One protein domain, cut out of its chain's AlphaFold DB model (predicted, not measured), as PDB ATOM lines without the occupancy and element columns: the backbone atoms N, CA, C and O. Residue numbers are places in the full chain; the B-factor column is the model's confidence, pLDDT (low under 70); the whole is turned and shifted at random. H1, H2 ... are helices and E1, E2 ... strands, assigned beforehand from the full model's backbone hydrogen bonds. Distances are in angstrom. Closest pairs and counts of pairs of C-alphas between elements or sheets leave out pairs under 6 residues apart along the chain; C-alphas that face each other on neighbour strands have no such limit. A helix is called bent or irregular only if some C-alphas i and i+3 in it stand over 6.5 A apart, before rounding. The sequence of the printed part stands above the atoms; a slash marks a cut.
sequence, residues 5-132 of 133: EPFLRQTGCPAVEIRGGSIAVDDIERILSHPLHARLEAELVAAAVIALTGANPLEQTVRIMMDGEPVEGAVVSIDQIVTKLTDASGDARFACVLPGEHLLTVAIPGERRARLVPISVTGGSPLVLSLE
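Overview. This is residues 5 to 132 of the 133 residues of the protein "Carboxypeptidase regulatory-like domain-containing protein" of Candidatus Eisenbacteria bacterium (UniProt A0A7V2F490). A small sandwich of two sheets partly face to face makes the body at one end, and a loose helical part extends from it: H3 runs past the sandwich beside E3 and E4, H2 follows at the far side of a tight turn, and a long unnamed link leads on to H1 at the other end. The 128 printed residues hold three named helices and then seven named strands, in the order H1 H2 H3 E1 E2 E3 E4 E5 E6 E7, and the class is mixed, helices and strands. One sheet has the order E3 E2 E5 E6, antiparallel, and the other E4 E1 E7, mixed. The whole is loose, with a radius of gyration of the C-alphas of 17.2 A, and elongated, spanning 60 by 35 by 24 A.

Arrangement. In the larger sheet, E5, residues 100 to 107, and E6, residues 115 to 121, form an antiparallel hairpin, with N 104 and O 117 2.8 A apart. E2, residues 75 to 78, is antiparallel to E5, with N 77 and O 105 at 2.8 A. E3, residues 82 to 85, forms a hairpin with E2, with N 84 and O 76 at 2.8 A. In the other sheet, E1, residues 58 to 66, is antiparallel to E4, residues 91 to 97, with N 60 and O 94 at 2.8 A, and parallel to E7, residues 127 to 131, with N 129 and O 63 at 2.8 A. The sheets form a sandwich, two sheets face to face, 8.5 A centre to centre where they face each other. H3, residues 37 to 52, only grazes both sheets; its closest C-alphas to E4 are Ala 47 and Cys 96, 5.6 A. H2, residues 25 to 32, is close to H3 but not clearly touching, with Ile 31 and His 37 the closest C-alphas, 5.8 A, about perpendicular at 76 degrees. H1, residues 5 to 11, is apart from H3. In H1 and H3 every O i to N i+4 pair is within hydrogen-bond range; in H2, 2 of 4 are, beside 4 of 5 O i to N i+3 pairs.

Along the chain. H1 begins at C-alpha 5, (-23.225, 67.514, 26.538). H2 is only just irregular: C-alphas 26 and 29 are 6.7 A apart. H3 is 23.3 A long, E1 25.5 A, E5 22.3 A and E6 18.2 A. E7 ends at C-alpha 131, (9.416, 37.694, 51.332).

Size, cuts and confidence. The C-alphas farthest apart, of Gln 10 and Asp 67, are 60.8 A apart. The printed part has no cut. The link H1 to H2 is long, with 13 residues. The mean pLDDT of the printed part is 80.6; residues 18 to 23 and 25 to 44 are among those under 70.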
ATOM      1  N   GLU A   5     -22.975  66.756  27.763       75.56
ATOM      2  CA  GLU A   5     -23.225  67.514  26.538       75.56
ATOM      3  C   GLU A   5     -23.717  68.959  26.772       75.56
ATOM      4  O   GLU A   5     -23.226  69.866  26.089       75.56
ATOM      5  N   PRO A   6     -24.598  69.247  27.754       79.88
ATOM      6  CA  PRO A   6     -24.983  70.623  28.078       79.88
ATOM      7  C   PRO A   6     -23.797  71.488  28.526       79.88
ATOM      8  O   PRO A   6     -23.705  72.654  28.143       79.88
ATOM      9  N   PHE A   7     -22.863  70.909  29.290       77.50
ATOM     10  CA  PHE A   7     -21.669  71.602  29.777       77.50
ATOM     11  C   PHE A   7     -20.734  71.984  28.627       77.50
ATOM     12  O   PHE A   7     -20.302  73.136  28.540       77.50
ATOM     13  N   LEU A   8     -20.492  71.051  27.700       76.69
ATOM     14  CA  LEU A   8     -19.695  71.309  26.500       76.69
ATOM     15  C   LEU A   8     -20.311  72.432  25.653       76.69
ATOM     16  O   LEU A   8     -19.603  73.338  25.220       76.69
ATOM     17  N   ARG A   9     -21.635  72.409  25.455       81.00
ATOM     18  CA  ARG A   9     -22.345  73.416  24.649       81.00
ATOM     19  C   ARG A   9     -22.322  74.818  25.267       81.00
ATOM     20  O   ARG A   9     -22.287  75.789  24.519       81.00
ATOM     21  N   GLN A  10     -22.359  74.938  26.596       85.56
ATOM     22  CA  GLN A  10     -22.364  76.241  27.279       85.56
ATOM     23  C   GLN A  10     -20.972  76.833  27.495       85.56
ATOM     24  O   GLN A  10     -20.824  78.051  27.474       85.56
ATOM     25  N   THR A  11     -19.965  75.993  27.733       83.19
ATOM     26  CA  THR A  11     -18.636  76.458  28.164       83.19
ATOM     27  C   THR A  11     -17.569  76.327  27.081       83.19
ATOM     28  O   THR A  11     -16.530  76.974  27.169       83.19
ATOM     29  N   GLY A  12     -17.793  75.482  26.068       80.69
ATOM     30  CA  GLY A  12     -16.758  75.078  25.114       80.69
ATOM     31  C   GLY A  12     -15.678  74.175  25.724       80.69
ATOM     32  O   GLY A  12     -14.726  73.817  25.034       80.69
ATOM     33  N   CYS A  13     -15.805  73.791  26.997       70.19
ATOM     34  CA  CYS A  13     -14.857  72.917  27.673       70.19
ATOM     35  C   CYS A  13     -15.237  71.439  27.461       70.19
ATOM     36  O   CYS A  13     -16.382  71.066  27.731       70.19
ATOM     37  N   PRO A  14     -14.294  70.576  27.032       73.44
ATOM     38  CA  PRO A  14     -14.494  69.130  27.003       73.44
ATOM     39  C   PRO A  14     -14.893  68.614  28.387       73.44
ATOM     40  O   PRO A  14     -14.215  68.893  29.375       73.44
ATOM     41  N   ALA A  15     -15.980  67.851  28.451       71.75
ATOM     42  CA  ALA A  15     -16.434  67.182  29.661       71.75
ATOM     43  C   ALA A  15     -16.616  65.692  29.390       71.75
ATOM     44  O   ALA A  15     -17.008  65.290  28.294       71.75
ATOM     45  N   VAL A  16     -16.346  64.882  30.409       69.31
ATOM     46  CA  VAL A  16     -16.502  63.433  30.353       69.31
ATOM     47  C   VAL A  16     -17.316  62.952  31.545       69.31
ATOM     48  O   VAL A  16     -17.152  63.428  32.664       69.31
ATOM     49  N   GLU A  17     -18.224  62.018  31.287       73.31
ATOM     50  CA  GLU A  17     -19.041  61.370  32.308       73.31
ATOM     51  C   GLU A  17     -18.378  60.038  32.677       73.31
ATOM     52  O   GLU A  17     -18.342  59.119  31.858       73.31
ATOM     53  N   ILE A  18     -17.855  59.928  33.900       67.25
ATOM     54  CA  ILE A  18     -17.342  58.663  34.442       67.25
ATOM     55  C   ILE A  18     -18.476  57.985  35.207       67.25
ATOM     56  O   ILE A  18     -18.987  58.528  36.185       67.25
ATOM     57  N   ARG A  19     -18.870  56.787  34.772       66.88
ATOM     58  CA  ARG A  19     -19.840  55.954  35.490       66.88
ATOM     59  C   ARG A  19     -19.089  54.912  36.306       66.88
ATOM     60  O   ARG A  19     -18.502  54.008  35.726       66.88
ATOM     61  N   GLY A  20     -19.161  55.006  37.632       62.09
ATOM     62  CA  GLY A  20     -18.534  54.053  38.561       62.09
ATOM     63  C   GLY A  20     -19.144  52.642  38.573       62.09
ATOM     64  O   GLY A  20     -18.770  51.832  39.410       62.09
ATOM     65  N   GLY A  21     -20.072  52.337  37.658       59.97
ATOM     66  CA  GLY A  21     -20.823  51.081  37.625       59.97
ATOM     67  C   GLY A  21     -22.073  51.095  38.509       59.97
ATOM     68  O   GLY A  21     -22.366  52.075  39.193       59.97
ATOM     69  N   SER A  22     -22.840  50.005  38.453       60.44
ATOM     70  CA  SER A  22     -23.967  49.771  39.361       60.44
ATOM     71  C   SER A  22     -23.475  48.995  40.573       60.44
ATOM     72  O   SER A  22     -22.886  47.928  40.420       60.44
ATOM     73  N   ILE A  23     -23.748  49.505  41.769       58.12
ATOM     74  CA  ILE A  23     -23.511  48.773  43.012       58.12
ATOM     75  C   ILE A  23     -24.761  47.931  43.290       58.12
ATOM     76  O   ILE A  23     -25.866  48.476  43.361       58.12
ATOM     77  N   ALA A  24     -24.611  46.608  43.402       71.69
ATOM     78  CA  ALA A  24     -25.707  45.751  43.849       71.69
ATOM     79  C   ALA A  24     -26.099  46.138  45.281       71.69
ATOM     80  O   ALA A  24     -25.228  46.401  46.106       71.69
ATOM     81  N   VAL A  25     -27.399  46.180  45.584       68.44
ATOM     82  CA  VAL A  25     -27.896  46.639  46.897       68.44
ATOM     83  C   VAL A  25     -27.278  45.831  48.044       68.44
ATOM     84  O   VAL A  25     -26.888  46.408  49.055       68.44
ATOM     85  N   ASP A  26     -27.085  44.531  47.831       68.81
ATOM     86  CA  ASP A  26     -26.488  43.611  48.806       68.81
ATOM     87  C   ASP A  26     -24.978  43.847  49.019       68.81
ATOM     88  O   ASP A  26     -24.422  43.482  50.052       68.81
ATOM     89  N   ASP A  27     -24.304  44.500  48.069       61.91
ATOM     90  CA  ASP A  27     -22.886  44.850  48.164       61.91
ATOM     91  C   ASP A  27     -22.645  46.200  48.853       61.91
ATOM     92  O   ASP A  27     -21.512  46.478  49.247       61.91
ATOM     93  N   ILE A  28     -23.675  47.040  49.031       67.88
ATOM     94  CA  ILE A  28     -23.529  48.390  49.605       67.88
ATOM     95  C   ILE A  28     -22.965  48.317  51.021       67.88
ATOM     96  O   ILE A  28     -22.008  49.021  51.339       67.88
ATOM     97  N   GLU A  29     -23.533  47.459  51.870       66.44
ATOM     98  CA  GLU A  29     -23.108  47.352  53.265       66.44
ATOM     99  C   GLU A  29     -21.667  46.840  53.351       66.44
ATOM    100  O   GLU A  29     -20.853  47.443  54.041       66.44
ATOM    101  N   ARG A  30     -21.319  45.828  52.540       64.12
ATOM    102  CA  ARG A  30     -19.954  45.292  52.409       64.12
ATOM    103  C   ARG A  30     -18.952  46.344  51.938       64.12
ATOM    104  O   ARG A  30     -17.830  46.389  52.442       64.12
ATOM    105  N   ILE A  31     -19.331  47.164  50.956       62.56
ATOM    106  CA  ILE A  31     -18.479  48.223  50.411       62.56
ATOM    107  C   ILE A  31     -18.284  49.306  51.465       62.56
ATOM    108  O   ILE A  31     -17.142  49.603  51.790       62.56
ATOM    109  N   LEU A  32     -19.355  49.844  52.055       69.19
ATOM    110  CA  LEU A  32     -19.267  50.918  53.050       69.19
ATOM    111  C   LEU A  32     -18.570  50.470  54.342       69.19
ATOM    112  O   LEU A  32     -17.845  51.258  54.951       69.19
ATOM    113  N   SER A  33     -18.736  49.205  54.742       68.12
ATOM    114  CA  SER A  33     -18.043  48.631  55.896       68.12
ATOM    115  C   SER A  33     -16.574  48.315  55.619       68.12
ATOM    116  O   SER A  33     -15.822  48.055  56.559       68.12
ATOM    117  N   HIS A  34     -16.133  48.309  54.353       63.69
ATOM    118  CA  HIS A  34     -14.736  48.052  54.032       63.69
ATOM    119  C   HIS A  34     -13.885  49.243  54.505       63.69
ATOM    120  O   HIS A  34     -14.106  50.377  54.063       63.69
ATOM    121  N   PRO A  35     -12.835  49.023  55.317       64.31
ATOM    122  CA  PRO A  35     -11.999  50.100  55.864       64.31
ATOM    123  C   PRO A  35     -11.245  50.920  54.799       64.31
ATOM    124  O   PRO A  35     -10.592  51.909  55.116       64.31
ATOM    125  N   LEU A  36     -11.344  50.524  53.526       62.94
ATOM    126  CA  LEU A  36     -10.690  51.147  52.375       62.94
ATOM    127  C   LEU A  36     -11.688  51.563  51.277       62.94
ATOM    128  O   LEU A  36     -11.264  51.786  50.149       62.94
ATOM    129  N   HIS A  37     -12.991  51.673  51.559       62.94
ATOM    130  CA  HIS A  37     -14.008  51.944  50.525       62.94
ATOM    131  C   HIS A  37     -13.720  53.206  49.696       62.94
ATOM    132  O   HIS A  37     -13.751  53.152  48.469       62.94
ATOM    133  N   ALA A  38     -13.296  54.299  50.341       60.75
ATOM    134  CA  ALA A  38     -12.907  55.534  49.657       60.75
ATOM    135  C   ALA A  38     -11.719  55.342  48.691       60.75
ATOM    136  O   ALA A  38     -11.601  56.045  47.692       60.75
ATOM    137  N   ARG A  39     -10.835  54.370  48.961       63.31
ATOM    138  CA  ARG A  39      -9.723  53.999  48.067       63.31
ATOM    139  C   ARG A  39     -10.169  53.095  46.914       63.31
ATOM    140  O   ARG A  39      -9.585  53.184  45.841       63.31
ATOM    141  N   LEU A  40     -11.189  52.258  47.111       62.94
ATOM    142  CA  LEU A  40     -11.750  51.411  46.050       62.94
ATOM    143  C   LEU A  40     -12.458  52.251  44.979       62.94
ATOM    144  O   LEU A  40     -12.242  52.032  43.790       62.94
ATOM    145  N   GLU A  41     -13.245  53.250  45.385       63.25
ATOM    146  CA  GLU A  41     -13.868  54.188  44.441       63.25
ATOM    147  C   GLU A  41     -12.815  55.012  43.684       63.25
ATOM    148  O   GLU A  41     -12.928  55.203  42.471       63.25
ATOM    149  N   ALA A  42     -11.750  55.440  44.370       67.50
ATOM    150  CA  ALA A  42     -10.650  56.174  43.749       67.50
ATOM    151  C   ALA A  42      -9.924  55.361  42.662       67.50
ATOM    152  O   ALA A  42      -9.547  55.926  41.638       67.50
ATOM    153  N   GLU A  43      -9.764  54.045  42.841       68.75
ATOM    154  CA  GLU A  43      -9.157  53.171  41.828       68.75
ATOM    155  C   GLU A  43     -10.011  53.095  40.556       68.75
ATOM    156  O   GLU A  43      -9.472  53.185  39.456       68.75
ATOM    157  N   LEU A  44     -11.339  52.997  40.684       65.25
ATOM    158  CA  LEU A  44     -12.245  52.966  39.529       65.25
ATOM    159  C   LEU A  44     -12.250  54.295  38.766       65.25
ATOM    160  O   LEU A  44     -12.248  54.303  37.533       65.25
ATOM    161  N   VAL A  45     -12.209  55.424  39.480       70.12
ATOM    162  CA  VAL A  45     -12.083  56.747  38.851       70.12
ATOM    163  C   VAL A  45     -10.731  56.884  38.150       70.12
ATOM    164  O   VAL A  45     -10.688  57.318  36.998       70.12
ATOM    165  N   ALA A  46      -9.636  56.475  38.798       70.06
ATOM    166  CA  ALA A  46      -8.306  56.488  38.195       70.06
ATOM    167  C   ALA A  46      -8.255  55.618  36.932       70.06
ATOM    168  O   ALA A  46      -7.770  56.075  35.899       70.06
ATOM    169  N   ALA A  47      -8.835  54.417  36.975       67.12
ATOM    170  CA  ALA A  47      -8.910  53.519  35.830       67.12
ATOM    171  C   ALA A  47      -9.661  54.140  34.647       67.12
ATOM    172  O   ALA A  47      -9.189  54.079  33.510       67.12
ATOM    173  N   ALA A  48     -10.796  54.790  34.910       66.81
ATOM    174  CA  ALA A  48     -11.570  55.472  33.879       66.81
ATOM    175  C   ALA A  48     -10.801  56.647  33.252       66.81
ATOM    176  O   ALA A  48     -10.808  56.804  32.031       66.81
ATOM    177  N   VAL A  49     -10.101  57.451  34.061       74.00
ATOM    178  CA  VAL A  49      -9.256  58.550  33.564       74.00
ATOM    179  C   VAL A  49      -8.092  58.013  32.730       74.00
ATOM    180  O   VAL A  49      -7.830  58.528  31.647       74.00
ATOM    181  N   ILE A  50      -7.426  56.954  33.191       72.75
ATOM    182  CA  ILE A  50      -6.328  56.306  32.467       72.75
ATOM    183  C   ILE A  50      -6.813  55.795  31.105       72.75
ATOM    184  O   ILE A  50      -6.203  56.115  30.084       72.75
ATOM    185  N   ALA A  51      -7.948  55.091  31.058       68.19
ATOM    186  CA  ALA A  51      -8.534  54.605  29.809       68.19
ATOM    187  C   ALA A  51      -8.848  55.744  28.819       68.19
ATOM    188  O   ALA A  51      -8.605  55.612  27.620       68.19
ATOM    189  N   LEU A  52      -9.321  56.898  29.307       69.94
ATOM    190  CA  LEU A  52      -9.600  58.074  28.470       69.94
ATOM    191  C   LEU A  52      -8.348  58.668  27.813       69.94
ATOM    192  O   LEU A  52      -8.455  59.296  26.761       69.94
ATOM    193  N   THR A  53      -7.167  58.463  28.400       75.50
ATOM    194  CA  THR A  53      -5.892  58.916  27.818       75.50
ATOM    195  C   THR A  53      -5.336  57.970  26.745       75.50
ATOM    196  O   THR A  53      -4.309  58.274  26.143       75.50
ATOM    197  N   GLY A  54      -6.008  56.842  26.471       71.50
ATOM    198  CA  GLY A  54      -5.572  55.834  25.497       71.50
ATOM    199  C   GLY A  54      -4.537  54.844  26.039       71.50
ATOM    200  O   GLY A  54      -3.976  54.057  25.276       71.50
ATOM    201  N   ALA A  55      -4.275  54.874  27.347       76.31
ATOM    202  CA  ALA A  55      -3.453  53.878  28.010       76.31
ATOM    203  C   ALA A  55      -4.236  52.571  28.218       76.31
ATOM    204  O   ALA A  55      -5.443  52.587  28.459       76.31
ATOM    205  N   ASN A  56      -3.532  51.439  28.151       80.25
ATOM    206  CA  ASN A  56      -4.098  50.100  28.315       80.25
ATOM    207  C   ASN A  56      -3.624  49.504  29.647       80.25
ATOM    208  O   ASN A  56      -2.562  48.875  29.680       80.25
ATOM    209  N   PRO A  57      -4.345  49.736  30.753       82.62
ATOM    210  CA  PRO A  57      -3.992  49.141  32.028       82.62
ATOM    211  C   PRO A  57      -4.239  47.629  32.020       82.62
ATOM    212  O   PRO A  57      -5.087  47.116  31.291       82.62
ATOM    213  N   LEU A  58      -3.491  46.927  32.860       85.38
ATOM    214  CA  LEU A  58      -3.557  45.491  33.065       85.38
ATOM    215  C   LEU A  58      -4.142  45.190  34.444       85.38
ATOM    216  O   LEU A  58      -3.843  45.879  35.424       85.38
ATOM    217  N   GLU A  59      -4.918  44.114  34.524       87.62
ATOM    218  CA  GLU A  59      -5.260  43.503  35.804       87.62
ATOM    219  C   GLU A  59      -4.025  42.802  36.380       87.62
ATOM    220  O   GLU A  59      -3.326  42.050  35.690       87.62
ATOM    221  N   GLN A  60      -3.754  43.054  37.659       88.69
ATOM    222  CA  GLN A  60      -2.630  42.472  38.375       88.69
ATOM    223  C   GLN A  60      -3.044  41.869  39.701       88.69
ATOM    224  O   GLN A  60      -3.768  42.462  40.491       88.69
ATOM    225  N   THR A  61      -2.511  40.685  39.967       92.44
ATOM    226  CA  THR A  61      -2.642  39.999  41.244       92.44
ATOM    227  C   THR A  61      -1.242  39.855  41.794       92.44
ATOM    228  O   THR A  61      -0.387  39.250  41.147       92.44
ATOM    229  N   VAL A  62      -1.023  40.440  42.965       92.69
ATOM    230  CA  VAL A  62       0.216  40.326  43.724       92.69
ATOM    231  C   VAL A  62      -0.042  39.352  44.861       92.69
ATOM    232  O   VAL A  62      -0.842  39.650  45.747       92.69
ATOM    233  N   ARG A  63       0.625  38.197  44.831       94.50
ATOM    234  CA  ARG A  63       0.568  37.217  45.918       94.50
ATOM    235  C   ARG A  63       1.714  37.450  46.887       94.50
ATOM    236  O   ARG A  63       2.865  37.423  46.460       94.50
ATOM    237  N   ILE A  64       1.406  37.644  48.165       94.12
ATOM    238  CA  ILE A  64       2.397  37.820  49.227       94.12
ATOM    239  C   ILE A  64       2.550  36.519  50.006       94.12
ATOM    240  O   ILE A  64       1.596  36.032  50.616       94.12
ATOM    241  N   MET A  65       3.774  35.998  50.010       93.31
ATOM    242  CA  MET A  65       4.168  34.819  50.776       93.31
ATOM    243  C   MET A  65       5.243  35.200  51.800       93.31
ATOM    244  O   MET A  65       6.150  35.971  51.480       93.31
ATOM    245  N   MET A  66       5.178  34.624  52.996       90.75
ATOM    246  CA  MET A  66       6.197  34.725  54.043       90.75
ATOM    247  C   MET A  66       6.489  33.323  54.568       90.75
ATOM    248  O   MET A  66       5.566  32.593  54.912       90.75
ATOM    249  N   ASP A  67       7.761  32.926  54.565       88.19
ATOM    250  CA  ASP A  67       8.200  31.581  54.974       88.19
ATOM    251  C   ASP A  67       7.451  30.426  54.275       88.19
ATOM    252  O   ASP A  67       7.289  29.335  54.814       88.19
ATOM    253  N   GLY A  68       7.004  30.661  53.037       87.56
ATOM    254  CA  GLY A  68       6.257  29.685  52.239       87.56
ATOM    255  C   GLY A  68       4.744  29.668  52.481       87.56
ATOM    256  O   GLY A  68       4.044  28.979  51.744       87.56
ATOM    257  N   GLU A  69       4.234  30.465  53.421       92.31
ATOM    258  CA  GLU A  69       2.807  30.579  53.734       92.31
ATOM    259  C   GLU A  69       2.206  31.886  53.178       92.31
ATOM    260  O   GLU A  69       2.884  32.920  53.153       92.31
ATOM    261  N   PRO A  70       0.945  31.875  52.702       95.19
ATOM    262  CA  PRO A  70       0.272  33.081  52.239       95.19
ATOM    263  C   PRO A  70      -0.014  34.029  53.407       95.19
ATOM    264  O   PRO A  70      -0.470  33.616  54.472       95.19
ATOM    265  N   VAL A  71       0.217  35.324  53.193       94.25
ATOM    266  CA  VAL A  71      -0.017  36.345  54.223       94.25
ATOM    267  C   VAL A  71      -1.364  37.012  53.991       94.25
ATOM    268  O   VAL A  71      -1.499  37.808  53.066       94.25
ATOM    269  N   GLU A  72      -2.346  36.747  54.851       94.81
ATOM    270  CA  GLU A  72      -3.632  37.457  54.860       94.81
ATOM    271  C   GLU A  72      -3.517  38.836  55.534       94.81
ATOM    272  O   GLU A  72      -2.814  39.011  56.531       94.81
ATOM    273  N   GLY A  73      -4.224  39.837  55.002       91.19
ATOM    274  CA  GLY A  73      -4.326  41.168  55.602       91.19
ATOM    275  C   GLY A  73      -3.089  42.059  55.443       91.19
ATOM    276  O   GLY A  73      -3.027  43.126  56.058       91.19
ATOM    277  N   ALA A  74      -2.113  41.674  54.619       91.81
ATOM    278  CA  ALA A  74      -0.986  42.528  54.265       91.81
ATOM    279  C   ALA A  74      -1.446  43.726  53.433       91.81
ATOM    280  O   ALA A  74      -2.220  43.590  52.486       91.81
ATOM    281  N   VAL A  75      -0.940  44.911  53.771       91.81
ATOM    282  CA  VAL A  75      -1.211  46.141  53.024       91.81
ATOM    283  C   VAL A  75      -0.242  46.211  51.853       91.81
ATOM    284  O   VAL A  75       0.957  46.386  52.056       91.81
ATOM    285  N   VAL A  76      -0.754  46.106  50.632       92.19
ATOM    286  CA  VAL A  76       0.029  46.179  49.395       92.19
ATOM    287  C   VAL A  76      -0.338  47.458  48.660       92.19
ATOM    288  O   VAL A  76      -1.511  47.693  48.369       92.19
ATOM    289  N   SER A  77       0.650  48.292  48.342       89.81
ATOM    290  CA  SER A  77       0.445  49.511  47.564       89.81
ATOM    291  C   SER A  77       1.376  49.594  46.366       89.81
ATOM    292  O   SER A  77       2.580  49.428  46.526       89.81
ATOM    293  N   ILE A  78       0.826  49.892  45.188       89.69
ATOM    294  CA  ILE A  78       1.594  50.209  43.975       89.69
ATOM    295  C   ILE A  78       1.791  51.724  43.925       89.69
ATOM    296  O   ILE A  78       0.811  52.473  43.956       89.69
ATOM    297  N   ASP A  79       3.051  52.162  43.910       87.00
ATOM    298  CA  ASP A  79       3.490  53.564  43.821       87.00
ATOM    299  C   ASP A  79       2.885  54.508  44.870       87.00
ATOM    300  O   ASP A  79       2.863  55.721  44.679       87.00
ATOM    301  N   GLN A  80       2.381  53.972  45.990       83.06
ATOM    302  CA  GLN A  80       1.603  54.719  46.994       83.06
ATOM    303  C   GLN A  80       0.281  55.310  46.459       83.06
ATOM    304  O   GLN A  80      -0.346  56.130  47.130       83.06
ATOM    305  N   ILE A  81      -0.161  54.888  45.269       79.88
ATOM    306  CA  ILE A  81      -1.369  55.396  44.605       79.88
ATOM    307  C   ILE A  81      -2.560  54.496  44.928       79.88
ATOM    308  O   ILE A  81      -3.560  54.948  45.484       79.88
ATOM    309  N   VAL A  82      -2.444  53.206  44.605       82.44
ATOM    310  CA  VAL A  82      -3.503  52.219  44.840       82.44
ATOM    311  C   VAL A  82      -3.063  51.300  45.965       82.44
ATOM    312  O   VAL A  82      -1.930  50.822  45.966       82.44
ATOM    313  N   THR A  83      -3.945  51.068  46.938       85.38
ATOM    314  CA  THR A  83      -3.669  50.239  48.118       85.38
ATOM    315  C   THR A  83      -4.743  49.168  48.276       85.38
ATOM    316  O   THR A  83      -5.936  49.476  48.250       85.38
ATOM    317  N   LYS A  84      -4.320  47.923  48.483       88.31
ATOM    318  CA  LYS A  84      -5.167  46.745  48.694       88.31
ATOM    319  C   LYS A  84      -4.710  45.970  49.923       88.31
ATOM    320  O   LYS A  84      -3.576  46.121  50.371       88.31
ATOM    321  N   LEU A  85      -5.614  45.151  50.450       89.44
ATOM    322  CA  LEU A  85      -5.292  44.128  51.437       89.44
ATOM    323  C   LEU A  85      -5.222  42.778  50.732       89.44
ATOM    324  O   LEU A  85      -6.009  42.536  49.814       89.44
ATOM    325  N   THR A  86      -4.296  41.925  51.154       92.88
ATOM    326  CA  THR A  86      -4.277  40.530  50.720       92.88
ATOM    327  C   THR A  86      -5.417  39.742  51.365       92.88
ATOM    328  O   THR A  86      -5.756  39.965  52.529       92.88
ATOM    329  N   ASP A  87      -6.017  38.830  50.604       92.31
ATOM    330  CA  ASP A  87      -7.023  37.884  51.098       92.31
ATOM    331  C   ASP A  87      -6.388  36.656  51.788       92.31
ATOM    332  O   ASP A  87      -5.168  36.573  51.943       92.31
ATOM    333  N   ALA A  88      -7.208  35.679  52.190       92.81
ATOM    334  CA  ALA A  88      -6.760  34.433  52.825       92.81
ATOM    335  C   ALA A  88      -5.819  33.572  51.954       92.81
ATOM    336  O   ALA A  88      -5.152  32.676  52.463       92.81
ATOM    337  N   SER A  89      -5.756  33.819  50.640       92.94
ATOM    338  CA  SER A  89      -4.798  33.177  49.726       92.94
ATOM    339  C   SER A  89      -3.507  33.989  49.562       92.94
ATOM    340  O   SER A  89      -2.637  33.604  48.781       92.94
ATOM    341  N   GLY A  90      -3.374  35.109  50.278       93.19
ATOM    342  CA  GLY A  90      -2.262  36.045  50.159       93.19
ATOM    343  C   GLY A  90      -2.378  36.976  48.952       93.19
ATOM    344  O   GLY A  90      -1.404  37.650  48.624       93.19
ATOM    345  N   ASP A  91      -3.533  37.030  48.278       94.06
ATOM    346  CA  ASP A  91      -3.686  37.740  47.009       94.06
ATOM    347  C   ASP A  91      -4.223  39.162  47.201       94.06
ATOM    348  O   ASP A  91      -5.300  39.375  47.755       94.06
ATOM    349  N   ALA A  92      -3.502  40.145  46.661       90.75
ATOM    350  CA  ALA A  92      -3.969  41.514  46.469       90.75
ATOM    351  C   ALA A  92      -4.249  41.759  44.978       90.75
ATOM    352  O   ALA A  92      -3.345  41.663  44.144       90.75
ATOM    353  N   ARG A  93      -5.503  42.080  44.634       90.12
ATOM    354  CA  ARG A  93      -5.959  42.266  43.244       90.12
ATOM    355  C   ARG A  93      -6.144  43.744  42.900       90.12
ATOM    356  O   ARG A  93      -6.899  44.454  43.568       90.12
ATOM    357  N   PHE A  94      -5.480  44.166  41.833       87.12
ATOM    358  CA  PHE A  94      -5.483  45.505  41.260       87.12
ATOM    359  C   PHE A  94      -6.108  45.437  39.870       87.12
ATOM    360  O   PHE A  94      -5.656  44.671  39.020       87.12
ATOM    361  N   ALA A  95      -7.148  46.230  39.635       81.06
ATOM    362  CA  ALA A  95      -7.870  46.197  38.364       81.06
ATOM    363  C   ALA A  95      -7.187  47.053  37.287       81.06
ATOM    364  O   ALA A  95      -7.432  46.880  36.097       81.06
ATOM    365  N   CYS A  96      -6.351  48.006  37.708       82.38
ATOM    366  CA  CYS A  96      -5.773  48.994  36.816       82.38
ATOM    367  C   CYS A  96      -4.315  49.286  37.173       82.38
ATOM    368  O   CYS A  96      -4.027  50.146  38.004       82.38
ATOM    369  N   VAL A  97      -3.393  48.576  36.525       85.88
ATOM    370  CA  VAL A  97      -1.951  48.823  36.638       85.88
ATOM    371  C   VAL A  97      -1.379  49.061  35.251       85.88
ATOM    372  O   VAL A  97      -1.588  48.263  34.342       85.88
ATOM    373  N   LEU A  98      -0.681  50.175  35.057       86.75
ATOM    374  CA  LEU A  98      -0.045  50.453  33.773       86.75
ATOM    375  C   LEU A  98       1.112  49.474  33.519       86.75
ATOM    376  O   LEU A  98       1.736  49.007  34.462       86.75
ATOM    377  N   PRO A  99       1.423  49.136  32.260       88.06
ATOM    378  CA  PRO A  99       2.678  48.466  31.960       88.06
ATOM    379  C   PRO A  99       3.869  49.386  32.256       88.06
ATOM    380  O   PRO A  99       3.858  50.555  31.864       88.06
ATOM    381  N   GLY A 100       4.908  48.858  32.897       89.69
ATOM    382  CA  GLY A 100       6.113  49.606  33.245       89.69
ATOM    383  C   GLY A 100       6.730  49.200  34.580       89.69
ATOM    384  O   GLY A 100       6.339  48.211  35.198       89.69
ATOM    385  N   GLU A 101       7.723  49.973  35.006       92.00
ATOM    386  CA  GLU A 101       8.357  49.819  36.315       92.00
ATOM    387  C   GLU A 101       7.508  50.489  37.396       92.00
ATOM    388  O   GLU A 101       7.111  51.646  37.258       92.00
ATOM    389  N   HIS A 102       7.291  49.768  38.489       92.38
ATOM    390  CA  HIS A 102       6.539  50.218  39.649       92.38
ATOM    391  C   HIS A 102       7.284  49.894  40.938       92.38
ATOM    392  O   HIS A 102       8.107  48.979  41.002       92.38
ATOM    393  N   LEU A 103       6.951  50.617  42.001       92.50
ATOM    394  CA  LEU A 103       7.432  50.343  43.342       92.50
ATOM    395  C   LEU A 103       6.285  49.831  44.211       92.50
ATOM    396  O   LEU A 103       5.371  50.573  44.574       92.50
ATOM    397  N   LEU A 104       6.360  48.562  44.604       93.38
ATOM    398  CA  LEU A 104       5.474  48.011  45.614       93.38
ATOM    399  C   LEU A 104       5.932  48.397  47.011       93.38
ATOM    400  O   LEU A 104       7.105  48.290  47.359       93.38
ATOM    401  N   THR A 105       4.970  48.782  47.836       93.69
ATOM    402  CA  THR A 105       5.123  48.895  49.282       93.69
ATOM    403  C   THR A 105       4.253  47.846  49.950       93.69
ATOM    404  O   THR A 105       3.037  47.864  49.781       93.69
ATOM    405  N   VAL A 106       4.869  46.942  50.709       93.94
ATOM    406  CA  VAL A 106       4.185  45.848  51.406       93.94
ATOM    407  C   VAL A 106       4.369  46.019  52.908       93.94
ATOM    408  O   VAL A 106       5.495  45.969  53.395       93.94
ATOM    409  N   ALA A 107       3.288  46.225  53.653       92.69
ATOM    410  CA  ALA A 107       3.307  46.227  55.112       92.69
ATOM    411  C   ALA A 107       2.639  44.955  55.639       92.69
ATOM    412  O   ALA A 107       1.452  44.719  55.405       92.69
ATOM    413  N   ILE A 108       3.421  44.143  56.343       91.81
ATOM    414  CA  ILE A 108       2.992  42.849  56.868       91.81
ATOM    415  C   ILE A 108       2.422  43.044  58.276       91.81
ATOM    416  O   ILE A 108       3.033  43.760  59.080       91.81
ATOM    417  N   PRO A 109       1.270  42.435  58.613       88.31
ATOM    418  CA  PRO A 109       0.717  42.523  59.956       88.31
ATOM    419  C   PRO A 109       1.723  42.018  60.996       88.31
ATOM    420  O   PRO A 109       2.251  40.919  60.886       88.31
ATOM    421  N   GLY A 110       1.996  42.830  62.016       85.69
ATOM    422  CA  GLY A 110       2.966  42.502  63.067       85.69
ATOM    423  C   GLY A 110       4.402  42.962  62.788       85.69
ATOM    424  O   GLY A 110       5.175  43.100  63.737       85.69
ATOM    425  N   GLU A 111       4.753  43.309  61.546       86.25
ATOM    426  CA  GLU A 111       6.031  43.958  61.246       86.25
ATOM    427  C   GLU A 111       5.958  45.477  61.458       86.25
ATOM    428  O   GLU A 111       4.954  46.137  61.193       86.25
ATOM    429  N   ARG A 112       7.060  46.071  61.934       83.50
ATOM    430  CA  ARG A 112       7.147  47.531  62.140       83.50
ATOM    431  C   ARG A 112       7.522  48.308  60.883       83.50
ATOM    432  O   ARG A 112       7.411  49.533  60.882       83.50
ATOM    433  N   ARG A 113       8.052  47.639  59.858       87.19
ATOM    434  CA  ARG A 113       8.561  48.279  58.642       87.19
ATOM    435  C   ARG A 113       7.859  47.705  57.429       87.19
ATOM    436  O   ARG A 113       7.724  46.497  57.309       87.19
ATOM    437  N   ALA A 114       7.458  48.593  56.527       88.25
ATOM    438  CA  ALA A 114       7.043  48.188  55.199       88.25
ATOM    439  C   ALA A 114       8.274  47.858  54.347       88.25
ATOM    440  O   ALA A 114       9.337  48.469  54.492       88.25
ATOM    441  N   ARG A 115       8.106  46.903  53.442       90.00
ATOM    442  CA  ARG A 115       9.101  46.466  52.470       90.00
ATOM    443  C   ARG A 115       8.843  47.172  51.148       90.00
ATOM    444  O   ARG A 115       7.692  47.328  50.744       90.00
ATOM    445  N   LEU A 116       9.916  47.605  50.498       92.06
ATOM    446  CA  LEU A 116       9.875  48.255  49.193       92.06
ATOM    447  C   LEU A 116      10.424  47.283  48.155       92.06
ATOM    448  O   LEU A 116      11.564  46.841  48.279       92.06
ATOM    449  N   VAL A 117       9.613  46.944  47.157       92.06
ATOM    450  CA  VAL A 117       9.952  45.947  46.139       92.06
ATOM    451  C   VAL A 117       9.717  46.553  44.757       92.06
ATOM    452  O   VAL A 117       8.567  46.829  44.414       92.06
ATOM    453  N   PRO A 118      10.765  46.801  43.953       91.19
ATOM    454  CA  PRO A 118      10.573  47.200  42.567       91.19
ATOM    455  C   PRO A 118      10.004  46.022  41.771       91.19
ATOM    456  O   PRO A 118      10.455  44.886  41.927       91.19
ATOM    457  N   ILE A 119       9.016  46.292  40.925       90.69
ATOM    458  CA  ILE A 119       8.416  45.306  40.028       90.69
ATOM    459  C   ILE A 119       8.310  45.875  38.618       90.69
ATOM    460  O   ILE A 119       8.086  47.068  38.436       90.69
ATOM    461  N   SER A 120       8.396  44.994  37.627       90.00
ATOM    462  CA  SER A 120       8.135  45.335  36.231       90.00
ATOM    463  C   SER A 120       6.845  44.663  35.783       90.00
ATOM    464  O   SER A 120       6.724  43.436  35.806       90.00
ATOM    465  N   VAL A 121       5.864  45.467  35.396       89.31
ATOM    466  CA  VAL A 121       4.567  45.015  34.903       89.31
ATOM    467  C   VAL A 121       4.614  45.011  33.384       89.31
ATOM    468  O   VAL A 121       4.552  46.051  32.739       89.31
ATOM    469  N   THR A 122       4.741  43.828  32.791       84.00
ATOM    470  CA  THR A 122       4.797  43.664  31.325       84.00
ATOM    471  C   THR A 122       3.637  42.837  30.759       84.00
ATOM    472  O   THR A 122       3.382  42.892  29.558       84.00
ATOM    473  N   GLY A 123       2.885  42.122  31.607       80.19
ATOM    474  CA  GLY A 123       1.711  41.311  31.255       80.19
ATOM    475  C   GLY A 123       0.880  40.953  32.496       80.19
ATOM    476  O   GLY A 123       1.386  41.088  33.606       80.19
ATOM    477  N   GLY A 124      -0.389  40.560  32.319       67.12
ATOM    478  CA  GLY A 124      -1.358  40.327  33.408       67.12
ATOM    479  C   GLY A 124      -1.081  39.110  34.309       67.12
ATOM    480  O   GLY A 124      -0.353  38.196  33.935       67.12
ATOM    481  N   SER A 125      -1.699  39.144  35.495       71.06
ATOM    482  CA  SER A 125      -1.537  38.294  36.695       71.06
ATOM    483  C   SER A 125      -1.346  36.766  36.544       71.06
ATOM    484  O   SER A 125      -1.880  36.188  35.598       71.06
ATOM    485  N   PRO A 126      -0.754  36.068  37.553       77.06
ATOM    486  CA  PRO A 126      -0.281  36.594  38.844       77.06
ATOM    487  C   PRO A 126       1.246  36.769  38.954       77.06
ATOM    488  O   PRO A 126       2.023  35.936  38.491       77.06
ATOM    489  N   LEU A 127       1.656  37.824  39.669       83.25
ATOM    490  CA  LEU A 127       3.020  38.026  40.156       83.25
ATOM    491  C   LEU A 127       3.116  37.501  41.596       83.25
ATOM    492  O   LEU A 127       2.400  37.968  42.484       83.25
ATOM    493  N   VAL A 128       4.005  36.537  41.840       85.19
ATOM    494  CA  VAL A 128       4.230  35.972  43.180       85.19
ATOM    495  C   VAL A 128       5.455  36.625  43.810       85.19
ATOM    496  O   VAL A 128       6.538  36.597  43.229       85.19
ATOM    497  N   LEU A 129       5.281  37.196  45.002       84.19
ATOM    498  CA  LEU A 129       6.346  37.786  45.807       84.19
ATOM    499  C   LEU A 129       6.554  36.958  47.070       84.19
ATOM    500  O   LEU A 129       5.706  36.927  47.962       84.19
ATOM    501  N   SER A 130       7.716  36.320  47.143       85.56
ATOM    502  CA  SER A 130       8.183  35.650  48.353       85.56
ATOM    503  C   SER A 130       9.057  36.606  49.151       85.56
ATOM    504  O   SER A 130      10.033  37.143  48.624       85.56
ATOM    505  N   LEU A 131       8.693  36.832  50.408       81.62
ATOM    506  CA  LEU A 131       9.416  37.694  51.332       81.62
ATOM    507  C   LEU A 131      10.135  36.818  52.363       81.62
ATOM    508  O   LEU A 131       9.539  35.902  52.926       81.62
ATOM    509  N   GLU A 132      11.417  37.095  52.584       75.12
ATOM    510  CA  GLU A 132      12.211  36.480  53.658       75.12
ATOM    511  C   GLU A 132      12.065  37.296  54.956       75.12
ATOM    512  O   GLU A 132      11.848  38.501  54.846       75.12
TER     513      GLU A 132